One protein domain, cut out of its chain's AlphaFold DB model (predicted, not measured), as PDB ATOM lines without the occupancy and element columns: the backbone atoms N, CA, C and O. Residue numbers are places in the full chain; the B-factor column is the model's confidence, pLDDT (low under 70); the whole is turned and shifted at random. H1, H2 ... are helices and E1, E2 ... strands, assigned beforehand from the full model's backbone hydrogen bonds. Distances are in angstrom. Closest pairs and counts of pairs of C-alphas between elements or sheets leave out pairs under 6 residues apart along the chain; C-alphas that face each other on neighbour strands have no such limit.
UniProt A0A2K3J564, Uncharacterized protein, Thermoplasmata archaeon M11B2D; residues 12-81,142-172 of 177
ATOM      1  N   PHE A  12     150.741 255.541 214.636       97.88
ATOM      2  CA  PHE A  12     150.755 254.514 213.599       97.88
ATOM      3  C   PHE A  12     151.672 254.920 212.451       97.88
ATOM      4  O   PHE A  12     151.647 256.072 212.022       97.88
ATOM      5  N   TYR A  13     152.460 253.969 211.965       98.25
ATOM      6  CA  TYR A  13     153.300 254.104 210.779       98.25
ATOM      7  C   TYR A  13     152.770 253.194 209.679       98.25
ATOM      8  O   TYR A  13     152.503 252.017 209.937       98.25
ATOM      9  N   GLU A  14     152.597 253.743 208.482       98.06
ATOM     10  CA  GLU A  14     152.149 252.992 207.315       98.06
ATOM     11  C   GLU A  14     153.319 252.262 206.643       98.06
ATOM     12  O   GLU A  14     154.372 252.833 206.383       98.06
ATOM     13  N   PHE A  15     153.100 250.994 206.312       98.25
ATOM     14  CA  PHE A  15     153.943 250.202 205.428       98.25
ATOM     15  C   PHE A  15     153.070 249.693 204.283       98.25
ATOM     16  O   PHE A  15     152.192 248.856 204.496       98.25
ATOM     17  N   SER A  16     153.306 250.179 203.066       96.25
ATOM     18  CA  SER A  16     152.613 249.709 201.862       96.25
ATOM     19  C   SER A  16     153.564 248.893 200.995       96.25
ATOM     20  O   SER A  16     154.671 249.338 200.692       96.25
ATOM     21  N   GLN A  17     153.126 247.711 200.565       95.00
ATOM     22  CA  GLN A  17     153.870 246.910 199.603       95.00
ATOM     23  C   GLN A  17     153.873 247.595 198.246       95.00
ATOM     24  O   GLN A  17     152.823 247.909 197.689       95.00
ATOM     25  N   ASN A  18     155.051 247.729 197.662       93.69
ATOM     26  CA  ASN A  18     155.187 247.856 196.225       93.69
ATOM     27  C   ASN A  18     154.916 246.489 195.569       93.69
ATOM     28  O   ASN A  18     155.333 245.442 196.075       93.69
ATOM     29  N   ASN A  19     154.245 246.493 194.416       92.06
ATOM     30  CA  ASN A  19     153.861 245.293 193.669       92.06
ATOM     31  C   ASN A  19     155.057 244.690 192.895       92.06
ATOM     32  O   ASN A  19     155.021 244.516 191.673       92.06
ATOM     33  N   SER A  20     156.171 244.444 193.593       92.00
ATOM     34  CA  SER A  20     157.421 244.003 192.976       92.00
ATOM     35  C   SER A  20     157.246 242.627 192.333       92.00
ATOM     36  O   SER A  20     156.841 241.666 192.987       92.00
ATOM     37  N   GLY A  21     157.506 242.535 191.026       91.62
ATOM     38  CA  GLY A  21     157.245 241.321 190.245       91.62
ATOM     39  C   GLY A  21     155.768 241.073 189.909       91.62
ATOM     40  O   GLY A  21     155.439 239.981 189.456       91.62
ATOM     41  N   GLY A  22     154.882 242.055 190.111       92.88
ATOM     42  CA  GLY A  22     153.456 241.938 189.786       92.88
ATOM     43  C   GLY A  22     152.650 241.078 190.762       92.88
ATOM     44  O   GLY A  22     151.520 240.707 190.447       92.88
ATOM     45  N   VAL A  23     153.221 240.758 191.926       91.94
ATOM     46  CA  VAL A  23     152.548 240.038 193.010       91.94
ATOM     47  C   VAL A  23     152.734 240.746 194.351       91.94
ATOM     48  O   VAL A  23     153.797 241.313 194.617       91.94
ATOM     49  N   PHE A  24     151.733 240.651 195.226       95.88
ATOM     50  CA  PHE A  24     151.839 240.993 196.647       95.88
ATOM     51  C   PHE A  24     152.155 239.744 197.475       95.88
ATOM     52  O   PHE A  24     151.705 238.649 197.139       95.88
ATOM     53  N   ILE A  25     152.898 239.905 198.572       95.38
ATOM     54  CA  ILE A  25     153.067 238.840 199.567       95.38
ATOM     55  C   ILE A  25     151.896 238.930 200.541       95.38
ATOM     56  O   ILE A  25     151.711 239.955 201.197       95.38
ATOM     57  N   VAL A  26     151.100 237.865 200.619       96.81
ATOM     58  CA  VAL A  26     149.945 237.793 201.515       96.81
ATOM     59  C   VAL A  26     150.002 236.493 202.299       96.81
ATOM     60  O   VAL A  26     150.016 235.414 201.713       96.81
ATOM     61  N   ASP A  27     150.023 236.611 203.619       96.75
ATOM     62  CA  ASP A  27     149.974 235.495 204.563       96.75
ATOM     63  C   ASP A  27     149.226 235.923 205.839       96.75
ATOM     64  O   ASP A  27     148.478 236.901 205.829       96.75
ATOM     65  N   ASP A  28     149.389 235.195 206.938       95.31
ATOM     66  CA  ASP A  28     148.772 235.421 208.246       95.31
ATOM     67  C   ASP A  28     149.148 236.782 208.878       95.31
ATOM     68  O   ASP A  28     148.462 237.262 209.791       95.31
ATOM     69  N   VAL A  29     150.249 237.385 208.422       96.00
ATOM     70  CA  VAL A  29     150.884 238.595 208.959       96.00
ATOM     71  C   VAL A  29     150.989 239.692 207.898       96.00
ATOM     72  O   VAL A  29     150.494 240.796 208.122       96.00
ATOM     73  N   LEU A  30     151.504 239.400 206.708       97.62
ATOM     74  CA  LEU A  30     151.714 240.364 205.628       97.62
ATOM     75  C   LEU A  30     150.489 240.495 204.710       97.62
ATOM     76  O   LEU A  30     149.849 239.511 204.346       97.62
ATOM     77  N   CYS A  31     150.160 241.732 204.344       97.38
ATOM     78  CA  CYS A  31     149.135 242.113 203.365       97.38
ATOM     79  C   CYS A  31     149.580 243.397 202.650       97.38
ATOM     80  O   CYS A  31     150.609 243.963 203.024       97.38
ATOM     81  N   HIS A  32     148.830 243.877 201.652       96.12
ATOM     82  CA  HIS A  32     149.196 245.067 200.873       96.12
ATOM     83  C   HIS A  32     149.596 246.253 201.756       96.12
ATOM     84  O   HIS A  32     150.648 246.842 201.524       96.12
ATOM     85  N   ARG A  33     148.796 246.574 202.777       97.88
ATOM     86  CA  ARG A  33     149.036 247.730 203.643       97.88
ATOM     87  C   ARG A  33     148.991 247.352 205.115       97.88
ATOM     88  O   ARG A  33     148.015 246.777 205.586       97.88
ATOM     89  N   MET A  34     150.038 247.688 205.853       98.38
ATOM     90  CA  MET A  34     150.128 247.464 207.290       98.38
ATOM     91  C   MET A  34     150.278 248.790 208.021       98.38
ATOM     92  O   MET A  34     151.019 249.665 207.589       98.38
ATOM     93  N   PHE A  35     149.625 248.909 209.167       98.56
ATOM     94  CA  PHE A  35     149.789 250.019 210.090       98.56
ATOM     95  C   PHE A  35     150.353 249.495 211.395       98.56
ATOM     96  O   PHE A  35     149.757 248.621 212.021       98.56
ATOM     97  N   ILE A  36     151.496 250.023 211.810       98.56
ATOM     98  CA  ILE A  36     152.201 249.552 213.001       98.56
ATOM     99  C   ILE A  36     152.228 250.663 214.039       98.56
ATOM    100  O   ILE A  36     152.770 251.740 213.793       98.56
ATOM    101  N   GLU A  37     151.661 250.397 215.214       98.12
ATOM    102  CA  GLU A  37     151.750 251.297 216.357       98.12
ATOM    103  C   GLU A  37     153.157 251.252 216.973       98.12
ATOM    104  O   GLU A  37     153.622 250.211 217.446       98.12
ATOM    105  N   ALA A  38     153.830 252.398 217.009       97.31
ATOM    106  CA  ALA A  38     155.200 252.521 217.491       97.31
ATOM    107  C   ALA A  38     155.454 253.887 218.146       97.31
ATOM    108  O   ALA A  38     154.656 254.817 218.017       97.31
ATOM    109  N   THR A  39     156.561 254.029 218.881       96.62
ATOM    110  CA  THR A  39     156.956 255.335 219.458       96.62
ATOM    111  C   THR A  39     157.606 256.265 218.448       96.62
ATOM    112  O   THR A  39     157.440 257.480 218.528       96.62
ATOM    113  N   ASP A  40     158.327 255.695 217.491       96.69
ATOM    114  CA  ASP A  40     159.033 256.403 216.434       96.69
ATOM    115  C   ASP A  40     159.250 255.468 215.231       96.69
ATOM    116  O   ASP A  40     158.939 254.273 215.286       96.69
ATOM    117  N   LYS A  41     159.806 256.007 214.145       97.81
ATOM    118  CA  LYS A  41     160.087 255.258 212.914       97.81
ATOM    119  C   LYS A  41     161.069 254.101 213.107       97.81
ATOM    120  O   LYS A  41     160.966 253.086 212.423       97.81
ATOM    121  N   HIS A  42     162.027 254.209 214.030       97.94
ATOM    122  CA  HIS A  42     162.985 253.134 214.286       97.94
ATOM    123  C   HIS A  42     162.308 251.978 215.029       97.94
ATOM    124  O   HIS A  42     162.516 250.818 214.673       97.94
ATOM    125  N   ASP A  43     161.449 252.288 216.004       97.69
ATOM    126  CA  ASP A  43     160.594 251.315 216.687       97.69
ATOM    127  C   ASP A  43     159.644 250.629 215.690       97.69
ATOM    128  O   ASP A  43     159.547 249.401 215.687       97.69
ATOM    129  N   ALA A  44     159.033 251.395 214.778       98.25
ATOM    130  CA  ALA A  44     158.153 250.877 213.727       98.25
ATOM    131  C   ALA A  44     158.881 249.906 212.787       98.25
ATOM    132  O   ALA A  44     158.434 248.774 212.614       98.25
ATOM    133  N   ASN A  45     160.038 250.305 212.247       98.56
ATOM    134  CA  ASN A  45     160.857 249.462 211.369       98.56
ATOM    135  C   ASN A  45     161.290 248.162 212.064       98.56
ATOM    136  O   ASN A  45     161.202 247.083 211.481       98.56
ATOM    137  N   ARG A  46     161.690 248.243 213.339       98.00
ATOM    138  CA  ARG A  46     162.072 247.073 214.141       98.00
ATOM    139  C   ARG A  46     160.891 246.127 214.385       98.00
ATOM    140  O   ARG A  46     161.086 244.917 214.493       98.00
ATOM    141  N   ILE A  47     159.678 246.653 214.565       97.81
ATOM    142  CA  ILE A  47     158.465 245.832 214.689       97.81
ATOM    143  C   ILE A  47     158.124 245.202 213.335       97.81
ATOM    144  O   ILE A  47     157.880 244.001 213.296       97.81
ATOM    145  N   ALA A  48     158.190 245.966 212.242       98.19
ATOM    146  CA  ALA A  48     157.961 245.472 210.885       98.19
ATOM    147  C   ALA A  48     158.878 244.281 210.555       98.19
ATOM    148  O   ALA A  48     158.391 243.228 210.147       98.19
ATOM    149  N   GLU A  49     160.183 244.394 210.830       98.12
ATOM    150  CA  GLU A  49     161.147 243.301 210.618       98.12
ATOM    151  C   GLU A  49     160.780 242.036 211.407       98.12
ATOM    152  O   GLU A  49     160.857 240.922 210.888       98.12
ATOM    153  N   ARG A  50     160.301 242.184 212.650       97.38
ATOM    154  CA  ARG A  50     159.829 241.045 213.464       97.38
ATOM    155  C   ARG A  50     158.549 240.408 212.933       97.38
ATOM    156  O   ARG A  50     158.307 239.240 213.225       97.38
ATOM    157  N   LEU A  51     157.739 241.165 212.198       97.25
ATOM    158  CA  LEU A  51     156.533 240.687 211.525       97.25
ATOM    159  C   LEU A  51     156.844 240.041 210.162       97.25
ATOM    160  O   LEU A  51     155.933 239.543 209.512       97.25
ATOM    161  N   GLY A  52     158.110 240.014 209.733       96.50
ATOM    162  CA  GLY A  52     158.529 239.396 208.472       96.50
ATOM    163  C   GLY A  52     158.689 240.375 207.308       96.50
ATOM    164  O   GLY A  52     158.969 239.942 206.190       96.50
ATOM    165  N   VAL A  53     158.561 241.685 207.546       97.44
ATOM    166  CA  VAL A  53     158.973 242.697 206.565       97.44
ATOM    167  C   VAL A  53     160.492 242.641 206.409       97.44
ATOM    168  O   VAL A  53     161.231 242.596 207.387       97.44
ATOM    169  N   TYR A  54     160.977 242.665 205.176       96.50
ATOM    170  CA  TYR A  54     162.397 242.826 204.873       96.50
ATOM    171  C   TYR A  54     162.595 244.123 204.099       96.50
ATOM    172  O   TYR A  54     161.707 244.541 203.363       96.50
ATOM    173  N   PHE A  55     163.764 244.739 204.230       96.44
ATOM    174  CA  PHE A  55     164.137 245.934 203.474       96.44
ATOM    175  C   PHE A  55     165.282 245.613 202.511       96.44
ATOM    176  O   PHE A  55     165.938 244.580 202.650       96.44
ATOM    177  N   ASP A  56     165.521 246.494 201.538       93.00
ATOM    178  CA  ASP A  56     166.596 246.350 200.545       93.00
ATOM    179  C   ASP A  56     166.481 245.050 199.715       93.00
ATOM    180  O   ASP A  56     167.472 244.398 199.362       93.00
ATOM    181  N   GLY A  57     165.247 244.640 199.410       91.69
ATOM    182  CA  GLY A  57     164.912 243.419 198.681       91.69
ATOM    183  C   GLY A  57     165.503 243.325 197.275       91.69
ATOM    184  O   GLY A  57     165.922 242.256 196.837       91.69
ATOM    185  N   ARG A  58     165.617 244.445 196.563       90.38
ATOM    186  CA  ARG A  58     166.298 244.535 195.269       90.38
ATOM    187  C   ARG A  58     167.792 244.281 195.431       90.38
ATOM    188  O   ARG A  58     168.374 243.530 194.652       90.38
ATOM    189  N   GLY A  59     168.416 244.898 196.435       87.69
ATOM    190  CA  GLY A  59     169.842 244.721 196.722       87.69
ATOM    191  C   GLY A  59     170.175 243.284 197.132       87.69
ATOM    192  O   GLY A  59     171.190 242.728 196.716       87.69
ATOM    193  N   SER A  60     169.273 242.650 197.876       88.81
ATOM    194  CA  SER A  60     169.371 241.260 198.337       88.81
ATOM    195  C   SER A  60     168.816 240.221 197.351       88.81
ATOM    196  O   SER A  60     168.878 239.029 197.632       88.81
ATOM    197  N   HIS A  61     168.358 240.650 196.167       87.50
ATOM    198  CA  HIS A  61     167.836 239.794 195.089       87.50
ATOM    199  C   HIS A  61     166.547 239.027 195.455       87.50
ATOM    200  O   HIS A  61     166.203 238.039 194.807       87.50
ATOM    201  N   HIS A  62     165.821 239.491 196.475       88.06
ATOM    202  CA  HIS A  62     164.487 239.014 196.840       88.06
ATOM    203  C   HIS A  62     163.375 239.644 195.986       88.06
ATOM    204  O   HIS A  62     162.352 239.005 195.754       88.06
ATOM    205  N   ASP A  63     163.579 240.868 195.490       93.94
ATOM    206  CA  ASP A  63     162.590 241.627 194.712       93.94
ATOM    207  C   ASP A  63     162.984 241.805 193.239       93.94
ATOM    208  O   ASP A  63     164.152 241.638 192.874       93.94
ATOM    209  N   CYS A  64     162.024 242.179 192.366       90.56
ATOM    210  CA  CYS A  64     162.350 242.415 190.956       90.56
ATOM    211  C   CYS A  64     163.382 243.542 190.856       90.56
ATOM    212  O   CYS A  64     163.093 244.669 191.276       90.56
ATOM    213  N   PRO A  65     164.521 243.320 190.173       87.69
ATOM    214  CA  PRO A  65     165.493 244.381 189.928       87.69
ATOM    215  C   PRO A  65     164.904 245.564 189.145       87.69
ATOM    216  O   PRO A  65     165.454 246.663 189.196       87.69
ATOM    217  N   CYS A  66     163.794 245.324 188.441       90.31
ATOM    218  CA  CYS A  66     163.049 246.270 187.627       90.31
ATOM    219  C   CYS A  66     162.006 247.097 188.396       90.31
ATOM    220  O   CYS A  66     161.806 248.265 188.079       90.31
ATOM    221  N   CYS A  67     161.326 246.493 189.376       90.06
ATOM    222  CA  CYS A  67     160.195 247.114 190.071       90.06
ATOM    223  C   CYS A  67     160.625 247.871 191.328       90.06
ATOM    224  O   CYS A  67     159.861 248.694 191.824       90.06
ATOM    225  N   GLY A  68     161.826 247.586 191.839       91.38
ATOM    226  CA  GLY A  68     162.309 248.119 193.108       91.38
ATOM    227  C   GLY A  68     161.922 247.248 194.302       91.38
ATOM    228  O   GLY A  68     161.344 246.167 194.148       91.38
ATOM    229  N   ASP A  69     162.284 247.734 195.486       95.50
ATOM    230  CA  ASP A  69     162.008 247.072 196.756       95.50
ATOM    231  C   ASP A  69     160.499 246.968 196.997       95.50
ATOM    232  O   ASP A  69     159.732 247.870 196.650       95.50
ATOM    233  N   ARG A  70     160.071 245.848 197.576       96.19
ATOM    234  CA  ARG A  70     158.693 245.595 197.998       96.19
ATOM    235  C   ARG A  70     158.320 246.431 199.204       96.19
ATOM    236  O   ARG A  70     157.203 246.927 199.270       96.19
ATOM    237  N   TRP A  71     159.245 246.579 200.139       97.44
ATOM    238  CA  TRP A  71     159.044 247.347 201.353       97.44
ATOM    239  C   TRP A  71     160.138 248.394 201.493       97.44
ATOM    240  O   TRP A  71     161.316 248.120 201.254       97.44
ATOM    241  N   SER A  72     159.736 249.570 201.954       96.31
ATOM    242  CA  SER A  72     160.633 250.664 202.312       96.31
ATOM    243  C   SER A  72     160.616 250.858 203.820       96.31
ATOM    244  O   SER A  72     159.593 250.633 204.469       96.31
ATOM    245  N   ARG A  73     161.752 251.283 204.383       98.00
ATOM    246  CA  ARG A  73     161.804 251.698 205.788       98.00
ATOM    247  C   ARG A  73     160.897 252.909 205.976       98.00
ATOM    248  O   ARG A  73     160.984 253.844 205.187       98.00
ATOM    249  N   ALA A  74     160.102 252.892 207.038       97.69
ATOM    250  CA  ALA A  74     159.324 254.048 207.446       97.69
ATOM    251  C   ALA A  74     160.253 255.193 207.871       97.69
ATOM    252  O   ALA A  74     161.254 254.969 208.570       97.69
ATOM    253  N   ASP A  75     159.877 256.408 207.493       96.88
ATOM    254  CA  ASP A  75     160.408 257.678 207.976       96.88
ATOM    255  C   ASP A  75     159.316 258.470 208.726       96.88
ATOM    256  O   ASP A  75     158.216 257.978 208.983       96.88
ATOM    257  N   ASP A  76     159.608 259.705 209.127       95.50
ATOM    258  CA  ASP A  76     158.673 260.550 209.874       95.50
ATOM    259  C   ASP A  76     157.413 260.880 209.060       95.50
ATOM    260  O   ASP A  76     156.342 261.039 209.641       95.50
ATOM    261  N   TRP A  77     157.529 260.931 207.730       93.94
ATOM    262  CA  TRP A  77     156.420 261.190 206.803       93.94
ATOM    263  C   TRP A  77     155.447 260.015 206.670       93.94
ATOM    264  O   TRP A  77     154.304 260.226 206.279       93.94
ATOM    265  N   ASP A  78     155.878 258.801 207.022       96.50
ATOM    266  CA  ASP A  78     155.022 257.608 207.023       96.50
ATOM    267  C   ASP A  78     154.213 257.485 208.321       96.50
ATOM    268  O   ASP A  78     153.374 256.591 208.469       96.50
ATOM    269  N   LYS A  79     154.458 258.376 209.294       97.19
ATOM    270  CA  LYS A  79     153.620 258.484 210.481       97.19
ATOM    271  C   LYS A  79     152.267 259.055 210.077       97.19
ATOM    272  O   LYS A  79     152.185 260.166 209.561       97.19
ATOM    273  N   VAL A  80     151.199 258.336 210.398       95.12
ATOM    274  CA  VAL A  80     149.831 258.798 210.165       95.12
ATOM    275  C   VAL A  80     149.574 260.044 211.010       95.12
ATOM    276  O   VAL A  80     149.514 259.984 212.244       95.12
ATOM    277  N   ASP A  81     149.420 261.182 210.336       92.50
ATOM    278  CA  ASP A  81     149.064 262.439 210.974       92.50
ATOM    279  C   ASP A  81     147.563 262.465 211.274       92.50
ATOM    280  O   ASP A  81     146.733 262.919 210.485       92.50
ATOM    281  N   GLU A 142     140.675 253.921 212.717       95.50
ATOM    282  CA  GLU A 142     140.060 252.744 212.104       95.50
ATOM    283  C   GLU A 142     139.117 253.108 210.950       95.50
ATOM    284  O   GLU A 142     139.074 252.386 209.957       95.50
ATOM    285  N   GLU A 143     138.383 254.226 211.034       95.88
ATOM    286  CA  GLU A 143     137.555 254.698 209.914       95.88
ATOM    287  C   GLU A 143     138.424 255.119 208.720       95.88
ATOM    288  O   GLU A 143     138.077 254.819 207.577       95.88
ATOM    289  N   TYR A 144     139.577 255.743 208.981       96.25
ATOM    290  CA  TYR A 144     140.569 256.056 207.953       96.25
ATOM    291  C   TYR A 144     141.166 254.793 207.317       96.25
ATOM    292  O   TYR A 144     141.206 254.681 206.092       96.25
ATOM    293  N   VAL A 145     141.564 253.799 208.115       97.25
ATOM    294  CA  VAL A 145     142.089 252.531 207.578       97.25
ATOM    295  C   VAL A 145     141.021 251.787 206.773       97.25
ATOM    296  O   VAL A 145     141.326 251.244 205.712       97.25
ATOM    297  N   GLN A 146     139.759 251.800 207.215       97.19
ATOM    298  CA  GLN A 146     138.654 251.234 206.439       97.19
ATOM    299  C   GLN A 146     138.446 251.970 205.112       97.19
ATOM    300  O   GLN A 146     138.198 251.320 204.103       97.19
ATOM    301  N   PHE A 147     138.556 253.302 205.091       96.00
ATOM    302  CA  PHE A 147     138.506 254.077 203.849       96.00
ATOM    303  C   PHE A 147     139.610 253.648 202.874       96.00
ATOM    304  O   PHE A 147     139.329 253.410 201.704       96.00
ATOM    305  N   LEU A 148     140.844 253.478 203.355       95.75
ATOM    306  CA  LEU A 148     141.946 253.016 202.509       95.75
ATOM    307  C   LEU A 148     141.736 251.590 201.989       95.75
ATOM    308  O   LEU A 148     142.100 251.309 200.851       95.75
ATOM    309  N   ALA A 149     141.151 250.702 202.795       96.62
ATOM    310  CA  ALA A 149     140.771 249.364 202.351       96.62
ATOM    311  C   ALA A 149     139.695 249.416 201.253       96.62
ATOM    312  O   ALA A 149     139.827 248.738 200.240       96.62
ATOM    313  N   ASP A 150     138.665 250.246 201.435       94.81
ATOM    314  CA  ASP A 150     137.562 250.395 200.481       94.81
ATOM    315  C   ASP A 150     138.043 250.968 199.131       94.81
ATOM    316  O   ASP A 150     137.628 250.487 198.076       94.81
ATOM    317  N   GLU A 151     138.913 251.983 199.150       92.75
ATOM    318  CA  GLU A 151     139.339 252.724 197.948       92.75
ATOM    319  C   GLU A 151     140.600 252.160 197.277       92.75
ATOM    320  O   GLU A 151     140.766 252.265 196.061       92.75
ATOM    321  N   TYR A 152     141.514 251.581 198.060       92.81
ATOM    322  CA  TYR A 152     142.866 251.220 197.616       92.81
ATOM    323  C   TYR A 152     143.289 249.811 198.062       92.81
ATOM    324  O   TYR A 152     144.487 249.515 198.145       92.81
ATOM    325  N   GLY A 153     142.330 248.945 198.383       92.81
ATOM    326  CA  GLY A 153     142.562 247.543 198.718       92.81
ATOM    327  C   GLY A 153     142.997 246.701 197.513       92.81
ATOM    328  O   GLY A 153     142.452 246.833 196.420       92.81
ATOM    329  N   TRP A 154     144.002 245.836 197.703       93.56
ATOM    330  CA  TRP A 154     144.539 244.949 196.650       93.56
ATOM    331  C   TRP A 154     144.729 243.494 197.095       93.56
ATOM    332  O   TRP A 154     145.096 242.636 196.291       93.56
ATOM    333  N   THR A 155     144.540 243.204 198.380       95.38
ATOM    334  CA  THR A 155     144.782 241.886 198.979       95.38
ATOM    335  C   THR A 155     143.648 241.539 199.929       95.38
ATOM    336  O   THR A 155     142.834 242.390 200.251       95.38
ATOM    337  N   THR A 156     143.596 240.304 200.420       94.69
ATOM    338  CA  THR A 156     142.619 239.904 201.441       94.69
ATOM    339  C   THR A 156     143.364 239.329 202.653       94.69
ATOM    340  O   THR A 156     143.959 238.257 202.518       94.69
ATOM    341  N   PRO A 157     143.365 240.003 203.822       96.81
ATOM    342  CA  PRO A 157     142.765 241.320 204.083       96.81
ATOM    343  C   PRO A 157     143.455 242.453 203.305       96.81
ATOM    344  O   PRO A 157     144.595 242.310 202.856       96.81
ATOM    345  N   ASP A 158     142.759 243.574 203.148       97.00
ATOM    346  CA  ASP A 158     143.225 244.742 202.394       97.00
ATOM    347  C   ASP A 158     144.223 245.568 203.204       97.00
ATOM    348  O   ASP A 158     145.229 246.048 202.676       97.00
ATOM    349  N   CYS A 159     143.951 245.698 204.503       98.31
ATOM    350  CA  CYS A 159     144.825 246.350 205.467       98.31
ATOM    351  C   CYS A 159     144.940 245.520 206.754       98.31
ATOM    352  O   CYS A 159     144.021 244.792 207.133       98.31
ATOM    353  N   ARG A 160     146.047 245.691 207.480       98.44
ATOM    354  CA  ARG A 160     146.219 245.179 208.848       98.44
ATOM    355  C   ARG A 160     146.723 246.248 209.789       98.44
ATOM    356  O   ARG A 160     147.611 247.014 209.435       98.44
ATOM    357  N   ILE A 161     146.202 246.248 211.008       98.56
ATOM    358  CA  ILE A 161     146.649 247.124 212.089       98.56
ATOM    359  C   ILE A 161     147.321 246.264 213.155       98.56
ATOM    360  O   ILE A 161     146.714 245.321 213.658       98.56
ATOM    361  N   PHE A 162     148.553 246.602 213.518       98.31
ATOM    362  CA  PHE A 162     149.317 245.986 214.595       98.31
ATOM    363  C   PHE A 162     149.469 246.983 215.739       98.31
ATOM    364  O   PHE A 162     150.095 248.031 215.583       98.31
ATOM    365  N   TYR A 163     148.906 246.645 216.893       97.25
ATOM    366  CA  TYR A 163     148.934 247.488 218.083       97.25
ATOM    367  C   TYR A 163     150.135 247.145 218.964       97.25
ATOM    368  O   TYR A 163     150.594 245.998 219.016       97.25
ATOM    369  N   LYS A 164     150.626 248.122 219.730       92.31
ATOM    370  CA  LYS A 164     151.830 247.962 220.561       92.31
ATOM    371  C   LYS A 164     151.644 246.952 221.697       92.31
ATOM    372  O   LYS A 164     152.612 246.365 222.174       92.31
ATOM    373  N   ASN A 165     150.399 246.714 222.107       92.94
ATOM    374  CA  ASN A 165     150.021 245.681 223.077       92.94
ATOM    375  C   ASN A 165     150.065 244.242 222.501       92.94
ATOM    376  O   ASN A 165     149.798 243.293 223.237       92.94
ATOM    377  N   GLY A 166     150.373 244.076 221.210       92.75
ATOM    378  CA  GLY A 166     150.454 242.787 220.520       92.75
ATOM    379  C   GLY A 166     149.153 242.310 219.869       92.75
ATOM    380  O   GLY A 166     149.161 241.257 219.233       92.75
ATOM    381  N   THR A 167     148.043 243.044 219.991       96.56
ATOM    382  CA  THR A 167     146.811 242.715 219.256       96.56
ATOM    383  C   THR A 167     146.916 243.124 217.789       96.56
ATOM    384  O   THR A 167     147.664 244.044 217.451       96.56
ATOM    385  N   LYS A 168     146.138 242.469 216.919       97.00
ATOM    386  CA  LYS A 168     146.002 242.848 215.509       97.00
ATOM    387  C   LYS A 168     144.538 242.955 215.095       97.00
ATOM    388  O   LYS A 168     143.703 242.220 215.623       97.00
ATOM    389  N   THR A 169     144.277 243.794 214.101       98.31
ATOM    390  CA  THR A 169     142.984 243.894 213.418       98.31
ATOM    391  C   THR A 169     143.196 243.709 211.922       98.31
ATOM    392  O   THR A 169     143.978 244.441 211.316       98.31
ATOM    393  N   ASP A 170     142.489 242.747 211.335       98.25
ATOM    394  CA  ASP A 170     142.379 242.603 209.884       98.25
ATOM    395  C   ASP A 170     141.234 243.501 209.388       98.25
ATOM    396  O   ASP A 170     140.137 243.482 209.952       98.25
ATOM    397  N   VAL A 171     141.484 244.296 208.347       98.19
ATOM    398  CA  VAL A 171     140.500 245.206 207.749       98.19
ATOM    399  C   VAL A 171     140.241 244.766 206.314       98.19
ATOM    400  O   VAL A 171     141.166 244.650 205.509       98.19
ATOM    401  N   PHE A 172     138.970 244.518 206.015       97.19
ATOM    402  CA  PHE A 172     138.499 244.044 204.720       97.19
ATOM    403  C   PHE A 172     137.717 245.155 204.032       97.19
ATOM    404  O   PHE A 172     136.889 245.814 204.672       97.19
TER     405      PHE A 172
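What this domain is: This is residues 12 to 81 and 142 to 172 of the 177 residues of an uncharacterized protein of Thermoplasmata archaeon M11B2D (UniProt A0A2K3J564). Little regular structure: a small four-stranded sheet with helix H1 over one face and H2 over the other, three layers, amid long loops. Of 101 printed residues 40 are in named elements, ordered E1 E2 H1 H2 E3 E4; the class is mixed. The mixed sheet runs E1 E2 E3 E4; the whole is compact, radius of gyration of the C-alphas 12.9 A, spans 35 by 28 by 24 A.

Where its parts are: Find C-alpha 12 at (150.755, 254.514, 213.599): E1 runs to 16. Then come E2, residues 33 to 38, 15.9 A; H1, 41 to 50, 14.2 A; H2, 142 to 152, 14.8 A; E3, 159 to 162; and E4, 168 to 171, ending at (140.500, 245.206, 207.749).

How they stand to each other: Within hydrogen-bond range, find N 13 and O 36, 2.9 A, in the antiparallel hairpin E1 and E2; N 35 and O 160, 2.8 A, between parallel E2 and E3; N 161 and O 169, 2.9 A, in the antiparallel hairpin E3 and E4. H1 touches E2, closest C-alphas Ala 38 and Ala 44, 5.1 A. On the opposite face H2 touches E3, closest C-alphas Ala 149 and Cys 159, 5.9 A. In H1 and H2 every O i to N i+4 pair is within range.

The domain as a whole: The farthest C-alphas, Cys 66 and Asn 165, are 37.8 A apart. Residues 82 to 141 are cut out, a 13.3 A gap between C-alphas 81 and 142. Link E1 to E2 is long. No printed residue is under pLDDT 70.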